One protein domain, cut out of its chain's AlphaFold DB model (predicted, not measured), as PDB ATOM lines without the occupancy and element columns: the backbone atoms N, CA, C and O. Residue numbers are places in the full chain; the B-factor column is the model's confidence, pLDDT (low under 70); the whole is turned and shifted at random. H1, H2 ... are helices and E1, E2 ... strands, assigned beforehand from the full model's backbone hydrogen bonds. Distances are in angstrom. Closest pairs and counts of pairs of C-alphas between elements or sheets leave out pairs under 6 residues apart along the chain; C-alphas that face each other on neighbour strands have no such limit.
ATOM      1  N   VAL A   3      34.318 -20.062  -6.386       87.50
ATOM      2  CA  VAL A   3      34.341 -20.673  -5.042       87.50
ATOM      3  C   VAL A   3      34.823 -19.687  -3.977       87.50
ATOM      4  O   VAL A   3      34.116 -19.454  -3.002       87.50
ATOM      5  N   GLY A   4      35.965 -19.027  -4.207       85.69
ATOM      6  CA  GLY A   4      36.491 -18.016  -3.284       85.69
ATOM      7  C   GLY A   4      35.516 -16.864  -3.037       85.69
ATOM      8  O   GLY A   4      35.299 -16.483  -1.895       85.69
ATOM      9  N   SER A   5      34.851 -16.361  -4.085       87.62
ATOM     10  CA  SER A   5      33.853 -15.290  -3.924       87.62
ATOM     11  C   SER A   5      32.624 -15.721  -3.118       87.62
ATOM     12  O   SER A   5      32.061 -14.915  -2.382       87.62
ATOM     13  N   ARG A   6      32.217 -16.992  -3.228       90.75
ATOM     14  CA  ARG A   6      31.092 -17.543  -2.464       90.75
ATOM     15  C   ARG A   6      31.464 -17.728  -0.998       90.75
ATOM     16  O   ARG A   6      30.716 -17.265  -0.149       90.75
ATOM     17  N   LEU A   7      32.633 -18.302  -0.714       88.25
ATOM     18  CA  LEU A   7      33.112 -18.505   0.659       88.25
ATOM     19  C   LEU A   7      33.461 -17.197   1.380       88.25
ATOM     20  O   LEU A   7      33.312 -17.116   2.593       88.25
ATOM     21  N   ALA A   8      33.885 -16.162   0.650       86.94
ATOM     22  CA  ALA A   8      34.079 -14.830   1.218       86.94
ATOM     23  C   ALA A   8      32.749 -14.153   1.599       86.94
ATOM     24  O   ALA A   8      32.707 -13.387   2.556       86.94
ATOM     25  N   ALA A   9      31.675 -14.419   0.847       89.94
ATOM     26  CA  ALA A   9      30.339 -13.914   1.160       89.94
ATOM     27  C   ALA A   9      29.666 -14.709   2.290       89.94
ATOM     28  O   ALA A   9      28.941 -14.132   3.095       89.94
ATOM     29  N   ASP A  10      29.900 -16.020   2.336       89.81
ATOM     30  CA  ASP A  10      29.377 -16.921   3.357       89.81
ATOM     31  C   ASP A  10      30.338 -18.103   3.562       89.81
ATOM     32  O   ASP A  10      30.412 -19.036   2.756       89.81
ATOM     33  N   SER A  11      31.080 -18.064   4.668       88.31
ATOM     34  CA  SER A  11      32.053 -19.098   5.032       88.31
ATOM     35  C   SER A  11      31.406 -20.396   5.527       88.31
ATOM     36  O   SER A  11      32.097 -21.405   5.675       88.31
ATOM     37  N   SER A  12      30.088 -20.398   5.761       90.00
ATOM     38  CA  SER A  12      29.330 -21.579   6.185       90.00
ATOM     39  C   SER A  12      28.887 -22.466   5.018       90.00
ATOM     40  O   SER A  12      28.389 -23.571   5.244       90.00
ATOM     41  N   LEU A  13      29.080 -22.023   3.769       93.12
ATOM     42  CA  LEU A  13      28.651 -22.780   2.599       93.12
ATOM     43  C   LEU A  13      29.328 -24.152   2.530       93.12
ATOM     44  O   LEU A  13      30.552 -24.272   2.578       93.12
ATOM     45  N   ALA A  14      28.505 -25.179   2.329       94.75
ATOM     46  CA  ALA A  14      28.953 -26.506   1.945       94.75
ATOM     47  C   ALA A  14      29.261 -26.526   0.443       94.75
ATOM     48  O   ALA A  14      28.351 -26.630  -0.379       94.75
ATOM     49  N   ILE A  15      30.539 -26.423   0.080       95.19
ATOM     50  CA  ILE A  15      30.984 -26.546  -1.311       95.19
ATOM     51  C   ILE A  15      31.775 -27.839  -1.472       95.19
ATOM     52  O   ILE A  15      32.740 -28.092  -0.751       95.19
ATOM     53  N   VAL A  16      31.367 -28.625  -2.466       96.62
ATOM     54  CA  VAL A  16      32.073 -29.813  -2.940       96.62
ATOM     55  C   VAL A  16      32.524 -29.541  -4.369       96.62
ATOM     56  O   VAL A  16      31.707 -29.167  -5.212       96.62
ATOM     57  N   ILE A  17      33.813 -29.722  -4.641       96.19
ATOM     58  CA  ILE A  17      34.361 -29.722  -5.999       96.19
ATOM     59  C   ILE A  17      34.755 -31.157  -6.311       96.19
ATOM     60  O   ILE A  17      35.571 -31.728  -5.595       96.19
ATOM     61  N   ALA A  18      34.166 -31.742  -7.349       97.06
ATOM     62  CA  ALA A  18      34.417 -33.130  -7.700       97.06
ATOM     63  C   ALA A  18      34.588 -33.318  -9.205       97.06
ATOM     64  O   ALA A  18      33.949 -32.617  -9.993       97.06
ATOM     65  N   GLY A  19      35.434 -34.272  -9.582       95.94
ATOM     66  CA  GLY A  19      35.675 -34.644 -10.973       95.94
ATOM     67  C   GLY A  19      37.024 -35.321 -11.168       95.94
ATOM     68  O   GLY A  19      37.760 -35.533 -10.208       95.94
ATOM     69  N   ASP A  20      37.337 -35.606 -12.427       95.88
ATOM     70  CA  ASP A  20      38.663 -36.020 -12.876       95.88
ATOM     71  C   ASP A  20      39.534 -34.775 -13.095       95.88
ATOM     72  O   ASP A  20      39.231 -33.913 -13.926       95.88
ATOM     73  N   PHE A  21      40.593 -34.655 -12.300       95.88
ATOM     74  CA  PHE A  21      41.510 -33.519 -12.317       95.88
ATOM     75  C   PHE A  21      42.730 -33.789 -13.200       95.88
ATOM     76  O   PHE A  21      43.506 -32.867 -13.430       95.88
ATOM     77  N   ASN A  22      42.875 -35.006 -13.740       95.25
ATOM     78  CA  ASN A  22      44.014 -35.456 -14.546       95.25
ATOM     79  C   ASN A  22      45.386 -35.352 -13.851       95.25
ATOM     80  O   ASN A  22      46.417 -35.470 -14.508       95.25
ATOM     81  N   GLU A  23      45.419 -35.150 -12.533       96.00
ATOM     82  CA  GLU A  23      46.645 -35.088 -11.740       96.00
ATOM     83  C   GLU A  23      46.406 -35.561 -10.305       96.00
ATOM     84  O   GLU A  23      45.286 -35.505  -9.781       96.00
ATOM     85  N   ASN A  24      47.468 -36.048  -9.670       97.25
ATOM     86  CA  ASN A  24      47.418 -36.451  -8.273       97.25
ATOM     87  C   ASN A  24      47.431 -35.228  -7.347       97.25
ATOM     88  O   ASN A  24      47.946 -34.175  -7.723       97.25
ATOM     89  N   PRO A  25      46.950 -35.356  -6.095       96.56
ATOM     90  CA  PRO A  25      47.060 -34.278  -5.112       96.56
ATOM     91  C   PRO A  25      48.502 -33.808  -4.856       96.56
ATOM     92  O   PRO A  25      48.702 -32.667  -4.454       96.56
ATOM     93  N   ASP A  26      49.486 -34.684  -5.073       95.81
ATOM     94  CA  ASP A  26      50.924 -34.470  -4.879       95.81
ATOM     95  C   ASP A  26      51.696 -34.327  -6.206       95.81
ATOM     96  O   ASP A  26      52.909 -34.543  -6.261       95.81
ATOM     97  N   GLU A  27      51.010 -33.990  -7.306       97.25
ATOM     98  CA  GLU A  27      51.628 -33.944  -8.634       97.25
ATOM     99  C   GLU A  27      52.814 -32.968  -8.694       97.25
ATOM    100  O   GLU A  27      53.837 -33.285  -9.301       97.25
ATOM    101  N   PHE A  28      52.725 -31.821  -8.006       97.31
ATOM    102  CA  PHE A  28      53.805 -30.831  -7.934       97.31
ATOM    103  C   PHE A  28      55.122 -31.441  -7.429       97.31
ATOM    104  O   PHE A  28      56.199 -31.186  -7.979       97.31
ATOM    105  N   GLU A  29      55.051 -32.286  -6.403       96.75
ATOM    106  CA  GLU A  29      56.176 -33.042  -5.868       96.75
ATOM    107  C   GLU A  29      56.633 -34.139  -6.837       96.75
ATOM    108  O   GLU A  29      57.840 -34.271  -7.066       96.75
ATOM    109  N   ARG A  30      55.700 -34.894  -7.437       95.12
ATOM    110  CA  ARG A  30      55.997 -36.005  -8.367       95.12
ATOM    111  C   ARG A  30      56.761 -35.545  -9.608       95.12
ATOM    112  O   ARG A  30      57.684 -36.232 -10.042       95.12
ATOM    113  N   VAL A  31      56.454 -34.356 -10.128       96.56
ATOM    114  CA  VAL A  31      57.177 -33.748 -11.263       96.56
ATOM    115  C   VAL A  31      58.461 -33.021 -10.840       96.56
ATOM    116  O   VAL A  31      59.051 -32.274 -11.622       96.56
ATOM    117  N   GLY A  32      58.907 -33.202  -9.594       97.19
ATOM    118  CA  GLY A  32      60.137 -32.607  -9.075       97.19
ATOM    119  C   GLY A  32      60.073 -31.085  -8.964       97.19
ATOM    120  O   GLY A  32      61.107 -30.424  -9.070       97.19
ATOM    121  N   ARG A  33      58.871 -30.519  -8.777       96.69
ATOM    122  CA  ARG A  33      58.620 -29.070  -8.710       96.69
ATOM    123  C   ARG A  33      59.057 -28.317  -9.970       96.69
ATOM    124  O   ARG A  33      59.406 -27.139  -9.906       96.69
ATOM    125  N   ALA A  34      59.068 -28.999 -11.115       97.06
ATOM    126  CA  ALA A  34      59.527 -28.434 -12.381       97.06
ATOM    127  C   ALA A  34      58.609 -27.316 -12.910       97.06
ATOM    128  O   ALA A  34      59.077 -26.414 -13.606       97.06
ATOM    129  N   TYR A  35      57.315 -27.371 -12.591       95.00
ATOM    130  CA  TYR A  35      56.308 -26.384 -12.974       95.00
ATOM    131  C   TYR A  35      55.106 -26.426 -12.010       95.00
ATOM    132  O   TYR A  35      54.907 -27.445 -11.353       95.00
ATOM    133  N   PRO A  36      54.302 -25.346 -11.912       95.00
ATOM    134  CA  PRO A  36      53.063 -25.352 -11.134       95.00
ATOM    135  C   PRO A  36      52.006 -26.294 -11.723       95.00
ATOM    136  O   PRO A  36      51.826 -26.331 -12.942       95.00
ATOM    137  N   THR A  37      51.275 -26.987 -10.857       96.06
ATOM    138  CA  THR A  37      50.157 -27.890 -11.190       96.06
ATOM    139  C   THR A  37      48.809 -27.246 -10.848       96.06
ATOM    140  O   THR A  37      48.763 -26.133 -10.310       96.06
ATOM    141  N   ALA A  38      47.691 -27.885 -11.204       93.81
ATOM    142  CA  ALA A  38      46.361 -27.334 -10.924       93.81
ATOM    143  C   ALA A  38      46.000 -27.384  -9.426       93.81
ATOM    144  O   ALA A  38      45.212 -26.559  -8.956       93.81
ATOM    145  N   LEU A  39      46.592 -28.315  -8.686       95.62
ATOM    146  CA  LEU A  39      46.515 -28.529  -7.251       95.62
ATOM    147  C   LEU A  39      47.865 -28.169  -6.632       95.62
ATOM    148  O   LEU A  39      48.901 -28.683  -7.046       95.62
ATOM    149  N   MET A  40      47.858 -27.268  -5.653       95.25
ATOM    150  CA  MET A  40      49.068 -26.773  -4.998       95.25
ATOM    151  C   MET A  40      48.895 -26.741  -3.476       95.25
ATOM    152  O   MET A  40      47.785 -26.581  -2.959       95.25
ATOM    153  N   ALA A  41      50.011 -26.847  -2.754       93.19
ATOM    154  CA  ALA A  41      50.041 -26.743  -1.298       93.19
ATOM    155  C   ALA A  41      49.644 -25.332  -0.807       93.19
ATOM    156  O   ALA A  41      49.807 -24.356  -1.546       93.19
ATOM    157  N   PRO A  42      49.165 -25.176   0.444       90.69
ATOM    158  CA  PRO A  42      48.659 -23.897   0.954       90.69
ATOM    159  C   PRO A  42      49.668 -22.739   0.937       90.69
ATOM    160  O   PRO A  42      49.272 -21.575   0.881       90.69
ATOM    161  N   ASP A  43      50.963 -23.046   0.993       89.25
ATOM    162  CA  ASP A  43      52.073 -22.091   1.007       89.25
ATOM    163  C   ASP A  43      52.613 -21.747  -0.392       89.25
ATOM    164  O   ASP A  43      53.501 -20.903  -0.511       89.25
ATOM    165  N   ALA A  44      52.040 -22.313  -1.461       89.50
ATOM    166  CA  ALA A  44      52.427 -22.034  -2.847       89.50
ATOM    167  C   ALA A  44      52.210 -20.569  -3.275       89.50
ATOM    168  O   ALA A  44      52.735 -20.125  -4.298       89.50
ATOM    169  N   GLY A  45      51.435 -19.806  -2.500       83.88
ATOM    170  CA  GLY A  45      51.109 -18.417  -2.794       83.88
ATOM    171  C   GLY A  45      50.033 -18.262  -3.878       83.88
ATOM    172  O   GLY A  45      49.331 -19.219  -4.224       83.88
ATOM    173  N   PRO A  46      49.833 -17.033  -4.387       81.94
ATOM    174  CA  PRO A  46      48.785 -16.744  -5.356       81.94
ATOM    175  C   PRO A  46      49.132 -17.273  -6.755       81.94
ATOM    176  O   PRO A  46      50.237 -17.066  -7.251       81.94
ATOM    177  N   GLY A  47      48.144 -17.859  -7.432       86.75
ATOM    178  CA  GLY A  47      48.269 -18.293  -8.821       86.75
ATOM    179  C   GLY A  47      46.972 -18.852  -9.394       86.75
ATOM    180  O   GLY A  47      45.905 -18.744  -8.788       86.75
ATOM    181  N   ALA A  48      47.059 -19.423 -10.595       88.75
ATOM    182  CA  ALA A  48      45.928 -20.010 -11.313       88.75
ATOM    183  C   ALA A  48      45.737 -21.499 -10.962       88.75
ATOM    184  O   ALA A  48      45.598 -22.334 -11.849       88.75
ATOM    185  N   TRP A  49      45.739 -21.811  -9.666       91.56
ATOM    186  CA  TRP A  49      45.611 -23.157  -9.103       91.56
ATOM    187  C   TRP A  49      44.616 -23.177  -7.940       91.56
ATOM    188  O   TRP A  49      44.189 -22.134  -7.429       91.56
ATOM    189  N   LEU A  50      44.235 -24.378  -7.524       92.62
ATOM    190  CA  LEU A  50      43.499 -24.643  -6.298       92.62
ATOM    191  C   LEU A  50      44.494 -24.941  -5.180       92.62
ATOM    192  O   LEU A  50      45.400 -25.753  -5.347       92.62
ATOM    193  N   LEU A  51      44.304 -24.296  -4.032       93.94
ATOM    194  CA  LEU A  51      45.056 -24.624  -2.828       93.94
ATOM    195  C   LEU A  51      44.352 -25.775  -2.116       93.94
ATOM    196  O   LEU A  51      43.158 -25.672  -1.821       93.94
ATOM    197  N   ILE A  52      45.075 -26.856  -1.840       94.75
ATOM    198  CA  ILE A  52      44.534 -28.031  -1.153       94.75
ATOM    199  C   ILE A  52      45.363 -28.404   0.076       94.75
ATOM    200  O   ILE A  52      46.552 -28.117   0.156       94.75
ATOM    201  N   SER A  53      44.722 -29.047   1.047       93.56
ATOM    202  CA  SER A  53      45.366 -29.572   2.252       93.56
ATOM    203  C   SER A  53      44.736 -30.901   2.653       93.56
ATOM    204  O   SER A  53      43.512 -30.995   2.750       93.56
ATOM    205  N   GLY A  54      45.567 -31.902   2.950       93.06
ATOM    206  CA  GLY A  54      45.155 -33.134   3.636       93.06
ATOM    207  C   GLY A  54      44.984 -32.969   5.151       93.06
ATOM    208  O   GLY A  54      44.493 -33.863   5.830       93.06
ATOM    209  N   ASN A  55      45.355 -31.812   5.708       89.75
ATOM    210  CA  ASN A  55      45.221 -31.520   7.132       89.75
ATOM    211  C   ASN A  55      43.939 -30.717   7.409       89.75
ATOM    212  O   ASN A  55      43.860 -29.531   7.069       89.75
ATOM    213  N   ARG A  56      42.963 -31.357   8.074       86.31
ATOM    214  CA  ARG A  56      41.686 -30.742   8.481       86.31
ATOM    215  C   ARG A  56      41.858 -29.591   9.477       86.31
ATOM    216  O   ARG A  56      41.140 -28.598   9.397       86.31
ATOM    217  N   GLU A  57      42.797 -29.716  10.411       78.31
ATOM    218  CA  GLU A  57      43.002 -28.758  11.506       78.31
ATOM    219  C   GLU A  57      43.568 -27.432  10.987       78.31
ATOM    220  O   GLU A  57      43.175 -26.359  11.442       78.31
ATOM    221  N   ALA A  58      44.416 -27.502   9.957       72.19
ATOM    222  CA  ALA A  58      45.025 -26.335   9.323       72.19
ATOM    223  C   ALA A  58      44.005 -25.407   8.630       72.19
ATOM    224  O   ALA A  58      44.295 -24.235   8.401       72.19
ATOM    225  N   LEU A  59      42.802 -25.904   8.317       76.00
ATOM    226  CA  LEU A  59      41.757 -25.152   7.611       76.00
ATOM    227  C   LEU A  59      40.941 -24.233   8.531       76.00
ATOM    228  O   LEU A  59      40.287 -23.306   8.053       76.00
ATOM    229  N   GLY A  60      40.956 -24.479   9.847       59.00
ATOM    230  CA  GLY A  60      40.210 -23.687  10.832       59.00
ATOM    231  C   GLY A  60      40.904 -22.386  11.252       59.00
ATOM    232  O   GLY A  60      40.256 -21.510  11.821       59.00
ATOM    233  N   SER A  61      42.204 -22.242  10.975       51.28
ATOM    234  CA  SER A  61      43.039 -21.137  11.476       51.28
ATOM    235  C   SER A  61      43.260 -19.997  10.473       51.28
ATOM    236  O   SER A  61      43.869 -18.990  10.814       51.28
ATOM    237  N   SER A  62      42.770 -20.121   9.238       51.50
ATOM    238  CA  SER A  62      43.049 -19.191   8.129       51.50
ATOM    239  C   SER A  62      42.060 -18.017   7.990       51.50
ATOM    240  O   SER A  62      42.036 -17.357   6.953       51.50
ATOM    241  N   ALA A  63      41.248 -17.730   9.013       46.41
ATOM    242  CA  ALA A  63      40.199 -16.702   8.956       46.41
ATOM    243  C   ALA A  63      40.698 -15.236   9.030       46.41
ATOM    244  O   ALA A  63      39.900 -14.333   8.801       46.41
ATOM    245  N   ASP A  64      41.988 -14.984   9.296       41.00
ATOM    246  CA  ASP A  64      42.470 -13.651   9.715       41.00
ATOM    247  C   ASP A  64      43.306 -12.845   8.694       41.00
ATOM    248  O   ASP A  64      43.770 -11.752   9.017       41.00
ATOM    249  N   SER A  65      43.489 -13.290   7.443       40.00
ATOM    250  CA  SER A  65      44.285 -12.522   6.457       40.00
ATOM    251  C   SER A  65      43.425 -11.895   5.353       40.00
ATOM    252  O   SER A  65      43.251 -12.438   4.263       40.00
ATOM    253  N   ALA A  66      42.868 -10.721   5.656       38.59
ATOM    254  CA  ALA A  66      41.932  -9.965   4.818       38.59
ATOM    255  C   ALA A  66      42.594  -8.963   3.843       38.59
ATOM    256  O   ALA A  66      42.050  -7.887   3.594       38.59
ATOM    257  N   LEU A  67      43.756  -9.275   3.264       37.84
ATOM    258  CA  LEU A  67      44.407  -8.394   2.285       37.84
ATOM    259  C   LEU A  67      44.771  -9.199   1.034       37.84
ATOM    260  O   LEU A  67      45.788  -9.875   0.992       37.84
ATOM    261  N   VAL A  68      43.892  -9.107   0.024       43.34
ATOM    262  CA  VAL A  68      43.829  -9.945  -1.192       43.34
ATOM    263  C   VAL A  68      43.507 -11.391  -0.834       43.34
ATOM    264  O   VAL A  68      44.416 -12.171  -0.600       43.34
ATOM    265  N   ALA A  69      42.215 -11.739  -0.766       48.16
ATOM    266  CA  ALA A  69      41.788 -13.071  -0.340       48.16
ATOM    267  C   ALA A  69      42.542 -14.148  -1.148       48.16
ATOM    268  O   ALA A  69      42.282 -14.277  -2.353       48.16
ATOM    269  N   PRO A  70      43.490 -14.886  -0.533       64.31
ATOM    270  CA  PRO A  70      44.110 -16.015  -1.200       64.31
ATOM    271  C   PRO A  70      42.995 -16.991  -1.581       64.31
ATOM    272  O   PRO A  70      41.933 -17.018  -0.948       64.31
ATOM    273  N   ALA A  71      43.192 -17.748  -2.663       75.31
ATOM    274  CA  ALA A  71      42.247 -18.797  -3.026       75.31
ATOM    275  C   ALA A  71      41.922 -19.636  -1.770       75.31
ATOM    276  O   ALA A  71      42.828 -19.904  -0.980       75.31
ATOM    277  N   PRO A  72      40.649 -19.992  -1.525       87.00
ATOM    278  CA  PRO A  72      40.309 -20.761  -0.339       87.00
ATOM    279  C   PRO A  72      41.083 -22.078  -0.364       87.00
ATOM    280  O   PRO A  72      41.144 -22.733  -1.405       87.00
ATOM    281  N   ILE A  73      41.653 -22.459   0.778       91.50
ATOM    282  CA  ILE A  73      42.270 -23.774   0.926       91.50
ATOM    283  C   ILE A  73      41.133 -24.789   1.051       91.50
ATOM    284  O   ILE A  73      40.244 -24.638   1.891       91.50
ATOM    285  N   LEU A  74      41.135 -25.796   0.187       94.25
ATOM    286  CA  LEU A  74      40.160 -26.876   0.183       94.25
ATOM    287  C   LEU A  74      40.746 -28.110   0.859       94.25
ATOM    288  O   LEU A  74      41.943 -28.379   0.793       94.25
ATOM    289  N   TYR A  75      39.889 -28.888   1.497       95.69
ATOM    290  CA  TYR A  75      40.278 -30.158   2.070       95.69
ATOM    291  C   TYR A  75      40.358 -31.249   1.000       95.69
ATOM    292  O   TYR A  75      39.396 -31.440   0.254       95.69
ATOM    293  N   CYS A  76      41.476 -31.974   0.967       96.88
ATOM    294  CA  CYS A  76      41.693 -33.150   0.133       96.88
ATOM    295  C   CYS A  76      41.759 -34.408   1.020       96.88
ATOM    296  O   CYS A  76      42.711 -34.563   1.779       96.88
ATOM    297  N   PRO A  77      40.780 -35.324   0.949       96.25
ATOM    298  CA  PRO A  77      40.685 -36.444   1.886       96.25
ATOM    299  C   PRO A  77      41.536 -37.673   1.520       96.25
ATOM    300  O   PRO A  77      41.452 -38.700   2.198       96.25
ATOM    301  N   TRP A  78      42.317 -37.617   0.436       96.12
ATOM    302  CA  TRP A  78      43.040 -38.780  -0.091       96.12
ATOM    303  C   TRP A  78      44.032 -39.394   0.901       96.12
ATOM    304  O   TRP A  78      44.138 -40.620   0.965       96.12
ATOM    305  N   ASP A  79      44.709 -38.566   1.697       87.94
ATOM    306  CA  ASP A  79      45.696 -39.035   2.677       87.94
ATOM    307  C   ASP A  79      45.071 -39.889   3.788       87.94
ATOM    308  O   ASP A  79      45.732 -40.772   4.332       87.94
ATOM    309  N   GLU A  80      43.786 -39.688   4.095       86.44
ATOM    310  CA  GLU A  80      43.089 -40.465   5.124       86.44
ATOM    311  C   GLU A  80      42.555 -41.806   4.619       86.44
ATOM    312  O   GLU A  80      42.495 -42.764   5.387       86.44
ATOM    313  N   ALA A  81      42.135 -41.886   3.353       85.69
ATOM    314  CA  ALA A  81      41.555 -43.115   2.807       85.69
ATOM    315  C   ALA A  81      42.586 -44.044   2.161       85.69
ATOM    316  O   ALA A  81      42.354 -45.252   2.084       85.69
ATOM    317  N   GLY A  82      43.701 -43.502   1.662       88.94
ATOM    318  CA  GLY A  82      44.598 -44.249   0.790       88.94
ATOM    319  C   GLY A  82      43.889 -44.717  -0.488       88.94
ATOM    320  O   GLY A  82      42.950 -44.088  -0.969       88.94
ATOM    321  N   GLY A  83      44.353 -45.829  -1.057       94.62
ATOM    322  CA  GLY A  83      43.802 -46.355  -2.307       94.62
ATOM    323  C   GLY A  83      44.151 -45.495  -3.525       94.62
ATOM    324  O   GLY A  83      45.158 -44.776  -3.533       94.62
ATOM    325  N   TYR A  84      43.342 -45.646  -4.572       97.19
ATOM    326  CA  TYR A  84      43.513 -45.015  -5.877       97.19
ATOM    327  C   TYR A  84      42.182 -45.021  -6.640       97.19
ATOM    328  O   TYR A  84      41.289 -45.798  -6.301       97.19
ATOM    329  N   SER A  85      42.043 -44.171  -7.654       97.44
ATOM    330  CA  SER A  85      40.842 -44.111  -8.495       97.44
ATOM    331  C   SER A  85      41.101 -44.528  -9.938       97.44
ATOM    332  O   SER A  85      40.176 -44.938 -10.621       97.44
ATOM    333  N   TYR A  86      42.349 -44.501 -10.403       97.50
ATOM    334  CA  TYR A  86      42.685 -44.809 -11.789       97.50
ATOM    335  C   TYR A  86      43.985 -45.608 -11.893       97.50
ATOM    336  O   TYR A  86      44.890 -45.433 -11.077       97.50
ATOM    337  N   ARG A  87      44.094 -46.502 -12.884       96.38
ATOM    338  CA  ARG A  87      45.328 -47.263 -13.125       96.38
ATOM    339  C   ARG A  87      45.878 -46.989 -14.517       96.38
ATOM    340  O   ARG A  87      45.258 -47.372 -15.505       96.38
ATOM    341  N   TYR A  88      47.077 -46.420 -14.591       93.31
ATOM    342  CA  TYR A  88      47.734 -46.089 -15.852       93.31
ATOM    343  C   TYR A  88      49.120 -46.709 -15.933       93.31
ATOM    344  O   TYR A  88      49.946 -46.511 -15.055       93.31
ATOM    345  N   GLN A  89      49.382 -47.485 -16.988       93.19
ATOM    346  CA  GLN A  89      50.679 -48.149 -17.201       93.19
ATOM    347  C   GLN A  89      51.203 -48.936 -15.976       93.19
ATOM    348  O   GLN A  89      52.403 -49.061 -15.768       93.19
ATOM    349  N   GLY A  90      50.292 -49.500 -15.177       91.69
ATOM    350  CA  GLY A  90      50.613 -50.253 -13.959       91.69
ATOM    351  C   GLY A  90      50.615 -49.413 -12.679       91.69
ATOM    352  O   GLY A  90      50.392 -49.979 -11.601       91.69
ATOM    353  N   GLU A  91      50.744 -48.094 -12.806       94.94
ATOM    354  CA  GLU A  91      50.741 -47.137 -11.703       94.94
ATOM    355  C   GLU A  91      49.327 -46.847 -11.206       94.94
ATOM    356  O   GLU A  91      48.354 -46.866 -11.963       94.94
ATOM    357  N   ARG A  92      49.221 -46.626  -9.897       95.94
ATOM    358  CA  ARG A  92      47.975 -46.299  -9.204       95.94
ATOM    359  C   ARG A  92      47.904 -44.793  -9.015       95.94
ATOM    360  O   ARG A  92      48.743 -44.227  -8.325       95.94
ATOM    361  N   GLU A  93      46.873 -44.186  -9.575       97.25
ATOM    362  CA  GLU A  93      46.694 -42.743  -9.620       97.25
ATOM    363  C   GLU A  93      45.441 -42.312  -8.848       97.25
ATOM    364  O   GLU A  93      44.436 -43.029  -8.773       97.25
ATOM    365  N   ARG A  94      45.504 -41.116  -8.267       97.50
ATOM    366  CA  ARG A  94      44.446 -40.475  -7.476       97.50
ATOM    367  C   ARG A  94      43.927 -39.237  -8.200       97.50
ATOM    368  O   ARG A  94      43.878 -38.168  -7.606       97.50
ATOM    369  N   ILE A  95      43.615 -39.364  -9.490       97.12
ATOM    370  CA  ILE A  95      43.239 -38.226 -10.349       97.12
ATOM    371  C   ILE A  95      41.788 -37.781 -10.169       97.12
ATOM    372  O   ILE A  95      41.457 -36.635 -10.465       97.12
ATOM    373  N   ASP A  96      40.929 -38.644  -9.629       98.00
ATOM    374  CA  ASP A  96      39.568 -38.266  -9.268       98.00
ATOM    375  C   ASP A  96      39.576 -37.590  -7.895       98.00
ATOM    376  O   ASP A  96      40.093 -38.128  -6.916       98.00
ATOM    377  N   GLN A  97      38.997 -36.399  -7.797       97.50
ATOM    378  CA  GLN A  97      38.992 -35.612  -6.568       97.50
ATOM    379  C   GLN A  97      37.575 -35.403  -6.045       97.50
ATOM    380  O   GLN A  97      36.628 -35.229  -6.811       97.50
ATOM    381  N   ILE A  98      37.451 -35.348  -4.719       97.81
ATOM    382  CA  ILE A  98      36.331 -34.716  -4.014       97.81
ATOM    383  C   ILE A  98      36.945 -33.752  -2.994       97.81
ATOM    384  O   ILE A  98      37.328 -34.154  -1.896       97.81
ATOM    385  N   LEU A  99      37.054 -32.479  -3.370       97.06
ATOM    386  CA  LEU A  99      37.599 -31.413  -2.534       97.06
ATOM    387  C   LEU A  99      36.479 -30.715  -1.762       97.06
ATOM    388  O   LEU A  99      35.439 -30.376  -2.336       97.06
ATOM    389  N   LEU A 100      36.690 -30.471  -0.468       96.19
ATOM    390  CA  LEU A 100      35.662 -29.925   0.424       96.19
ATOM    391  C   LEU A 100      36.033 -28.525   0.914       96.19
ATOM    392  O   LEU A 100      37.169 -28.265   1.302       96.19
ATOM    393  N   SER A 101      35.064 -27.612   0.950       94.06
ATOM    394  CA  SER A 101      35.241 -26.309   1.602       94.06
ATOM    395  C   SER A 101      35.558 -26.444   3.098       94.06
ATOM    396  O   SER A 101      35.017 -27.353   3.736       94.06
ATOM    397  N   PRO A 102      36.281 -25.481   3.706       91.69
ATOM    398  CA  PRO A 102      36.556 -25.463   5.146       91.69
ATOM    399  C   PRO A 102      35.316 -25.634   6.033       91.69
ATOM    400  O   PRO A 102      35.383 -26.308   7.059       91.69
ATOM    401  N   GLY A 103      34.165 -25.082   5.630       90.88
ATOM    402  CA  GLY A 103      32.908 -25.216   6.370       90.88
ATOM    403  C   GLY A 103      32.483 -26.670   6.618       90.88
ATOM    404  O   GLY A 103      31.962 -26.967   7.688       90.88
ATOM    405  N   LEU A 104      32.772 -27.585   5.685       93.94
ATOM    406  CA  LEU A 104      32.405 -29.002   5.798       93.94
ATOM    407  C   LEU A 104      33.279 -29.774   6.789       93.94
ATOM    408  O   LEU A 104      32.830 -30.774   7.334       93.94
ATOM    409  N   VAL A 105      34.519 -29.347   7.015       92.12
ATOM    410  CA  VAL A 105      35.503 -30.106   7.815       92.12
ATOM    411  C   VAL A 105      35.852 -29.438   9.138       92.12
ATOM    412  O   VAL A 105      36.407 -30.080  10.025       92.12
ATOM    413  N   SER A 106      35.507 -28.161   9.285       83.88
ATOM    414  CA  SER A 106      35.630 -27.418  10.534       83.88
ATOM    415  C   SER A 106      34.365 -27.547  11.388       83.88
ATOM    416  O   SER A 106      33.249 -27.738  10.893       83.88
ATOM    417  N   ASN A 107      34.514 -27.340  12.698       73.81
ATOM    418  CA  ASN A 107      33.393 -27.253  13.642       73.81
ATOM    419  C   ASN A 107      32.629 -25.912  13.546       73.81
ATOM    420  O   ASN A 107      32.119 -25.409  14.543       73.81
ATOM    421  N   GLY A 108      32.573 -25.308  12.354       80.94
ATOM    422  CA  GLY A 108      31.896 -24.040  12.095       80.94
ATOM    423  C   GLY A 108      30.386 -24.177  11.867       80.94
ATOM    424  O   GLY A 108      29.794 -25.246  12.041       80.94
ATOM    425  N   ALA A 109      29.776 -23.080  11.411       90.12
ATOM    426  CA  ALA A 109      28.328 -22.928  11.228       90.12
ATOM    427  C   ALA A 109      27.730 -23.672  10.015       90.12
ATOM    428  O   ALA A 109      26.527 -23.583   9.784       90.12
ATOM    429  N   CYS A 110      28.538 -24.387   9.225       92.88
ATOM    430  CA  CYS A 110      28.026 -25.171   8.101       92.88
ATOM    431  C   CYS A 110      27.033 -26.233   8.604       92.88
ATOM    432  O   CYS A 110      27.412 -26.990   9.503       92.88
ATOM    433  N   PRO A 111      25.817 -26.345   8.032       93.44
ATOM    434  CA  PRO A 111      24.803 -27.309   8.469       93.44
ATOM    435  C   PRO A 111      25.140 -28.758   8.094       93.44
ATOM    436  O   PRO A 111      24.414 -29.677   8.461       93.44
ATOM    437  N   LEU A 112      26.225 -28.968   7.348       96.00
ATOM    438  CA  LEU A 112      26.753 -30.279   7.003       96.00
ATOM    439  C   LEU A 112      28.140 -30.463   7.629       96.00
ATOM    440  O   LEU A 112      28.902 -29.505   7.771       96.00
ATOM    441  N   SER A 113      28.481 -31.699   7.977       95.00
ATOM    442  CA  SER A 113      29.832 -32.091   8.397       95.00
ATOM    443  C   SER A 113      30.344 -33.277   7.600       95.00
ATOM    444  O   SER A 113      29.616 -34.234   7.348       95.00
ATOM    445  N   PHE A 114      31.623 -33.231   7.254       95.19
ATOM    446  CA  PHE A 114      32.369 -34.345   6.697       95.19
ATOM    447  C   PHE A 114      32.484 -35.475   7.720       95.19
ATOM    448  O   PHE A 114      32.981 -35.272   8.829       95.19
ATOM    449  N   GLN A 115      32.045 -36.665   7.319       94.88
ATOM    450  CA  GLN A 115      32.089 -37.870   8.140       94.88
ATOM    451  C   GLN A 115      33.221 -38.794   7.689       94.88
ATOM    452  O   GLN A 115      34.035 -39.213   8.511       94.88
TER     453      GLN A 115
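This is residues 3 to 115 of the 157 residues of an uncharacterized protein of Spirochaetes bacterium GWB1_59_5 (UniProt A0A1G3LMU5). Look first for an antiparallel two-stranded ribbon, E1 with E6, extended past one end by the hairpin E4 and E5, with E5 running on into E6. Beside E6 a small parallel pair, E2 with E3, lies near the middle of the domain; two long loops, residues 31 to 49 and 54 to 72, extend chiefly to the side away from the ribbon, while H4 and E7 lie near the ribbon's other end. The printed part has 113 residues with four named helices and seven named strands, in the order H1 E1 H2 E2 E3 H3 E4 E5 E6 H4 E7. The class is mixed, helices and strands, though under half of the residues, 46, are in named elements. The whole is compact, with a radius of gyration of the C-alphas of 14.4 A and spans of 44 by 31 by 21 A.

Begin at E1, residues 16 to 20, and its neighbour E6, residues 96 to 100: they are antiparallel at 169 degrees, with N 97 and O 19 at 2.8 A and N 17 and O 99 at 2.9 A, within hydrogen-bond range. E5, residues 91 to 93, runs on into E6 across a break of 2 residues at 31 degrees. With E4, residues 86 to 88, E5 forms an antiparallel hairpin, where N 93 and O 86 are 2.8 A apart. Next find E3, residues 73 to 75: its closest C-alphas to E6, those of Tyr 75 and Leu 100, are 4.9 A apart. E2, residues 50 to 53, is parallel to E3 at 52 degrees, with N 74 and O 51 at 2.9 A. Residues 39 to 40 pair with residues 50 to 51 of E2, parallel. H4, residues 102 to 105, comes closest to E7, residues 112 to 115, at the C-alphas of Leu 104 and Ser 113, 4.8 A apart; E7 pairs with no named strand. H1, residues 3 to 9, and H2, residues 27 to 30, are apart from E6; H3, residues 78 to 81, is only just apart from it, at 8.3 A. In H1 every O i to N i+4 pair is within hydrogen-bond range; H2, H3 and H4 are too short for such a pair.

Find C-alpha 3 at (34.341, -20.673, -5.042), where H1 begins; it spans 10.0 A. C-alpha 16 at (32.073, -29.813, -2.940) opens E1, 13.4 A long, as is E6. E2 spans 10.0 A, and E7 runs 9.3 A to C-alpha 115 at (32.089, -37.870, 8.140).

The two C-alphas farthest apart, those of Leu 67 and Gly 90, are 45.3 A apart. The printed part has no cut. The links H2 to E2 and E2 to E3 are long, 19 residues each. Mean pLDDT of the printed part is 87.9; look for values under 70 at residues 60 to 70.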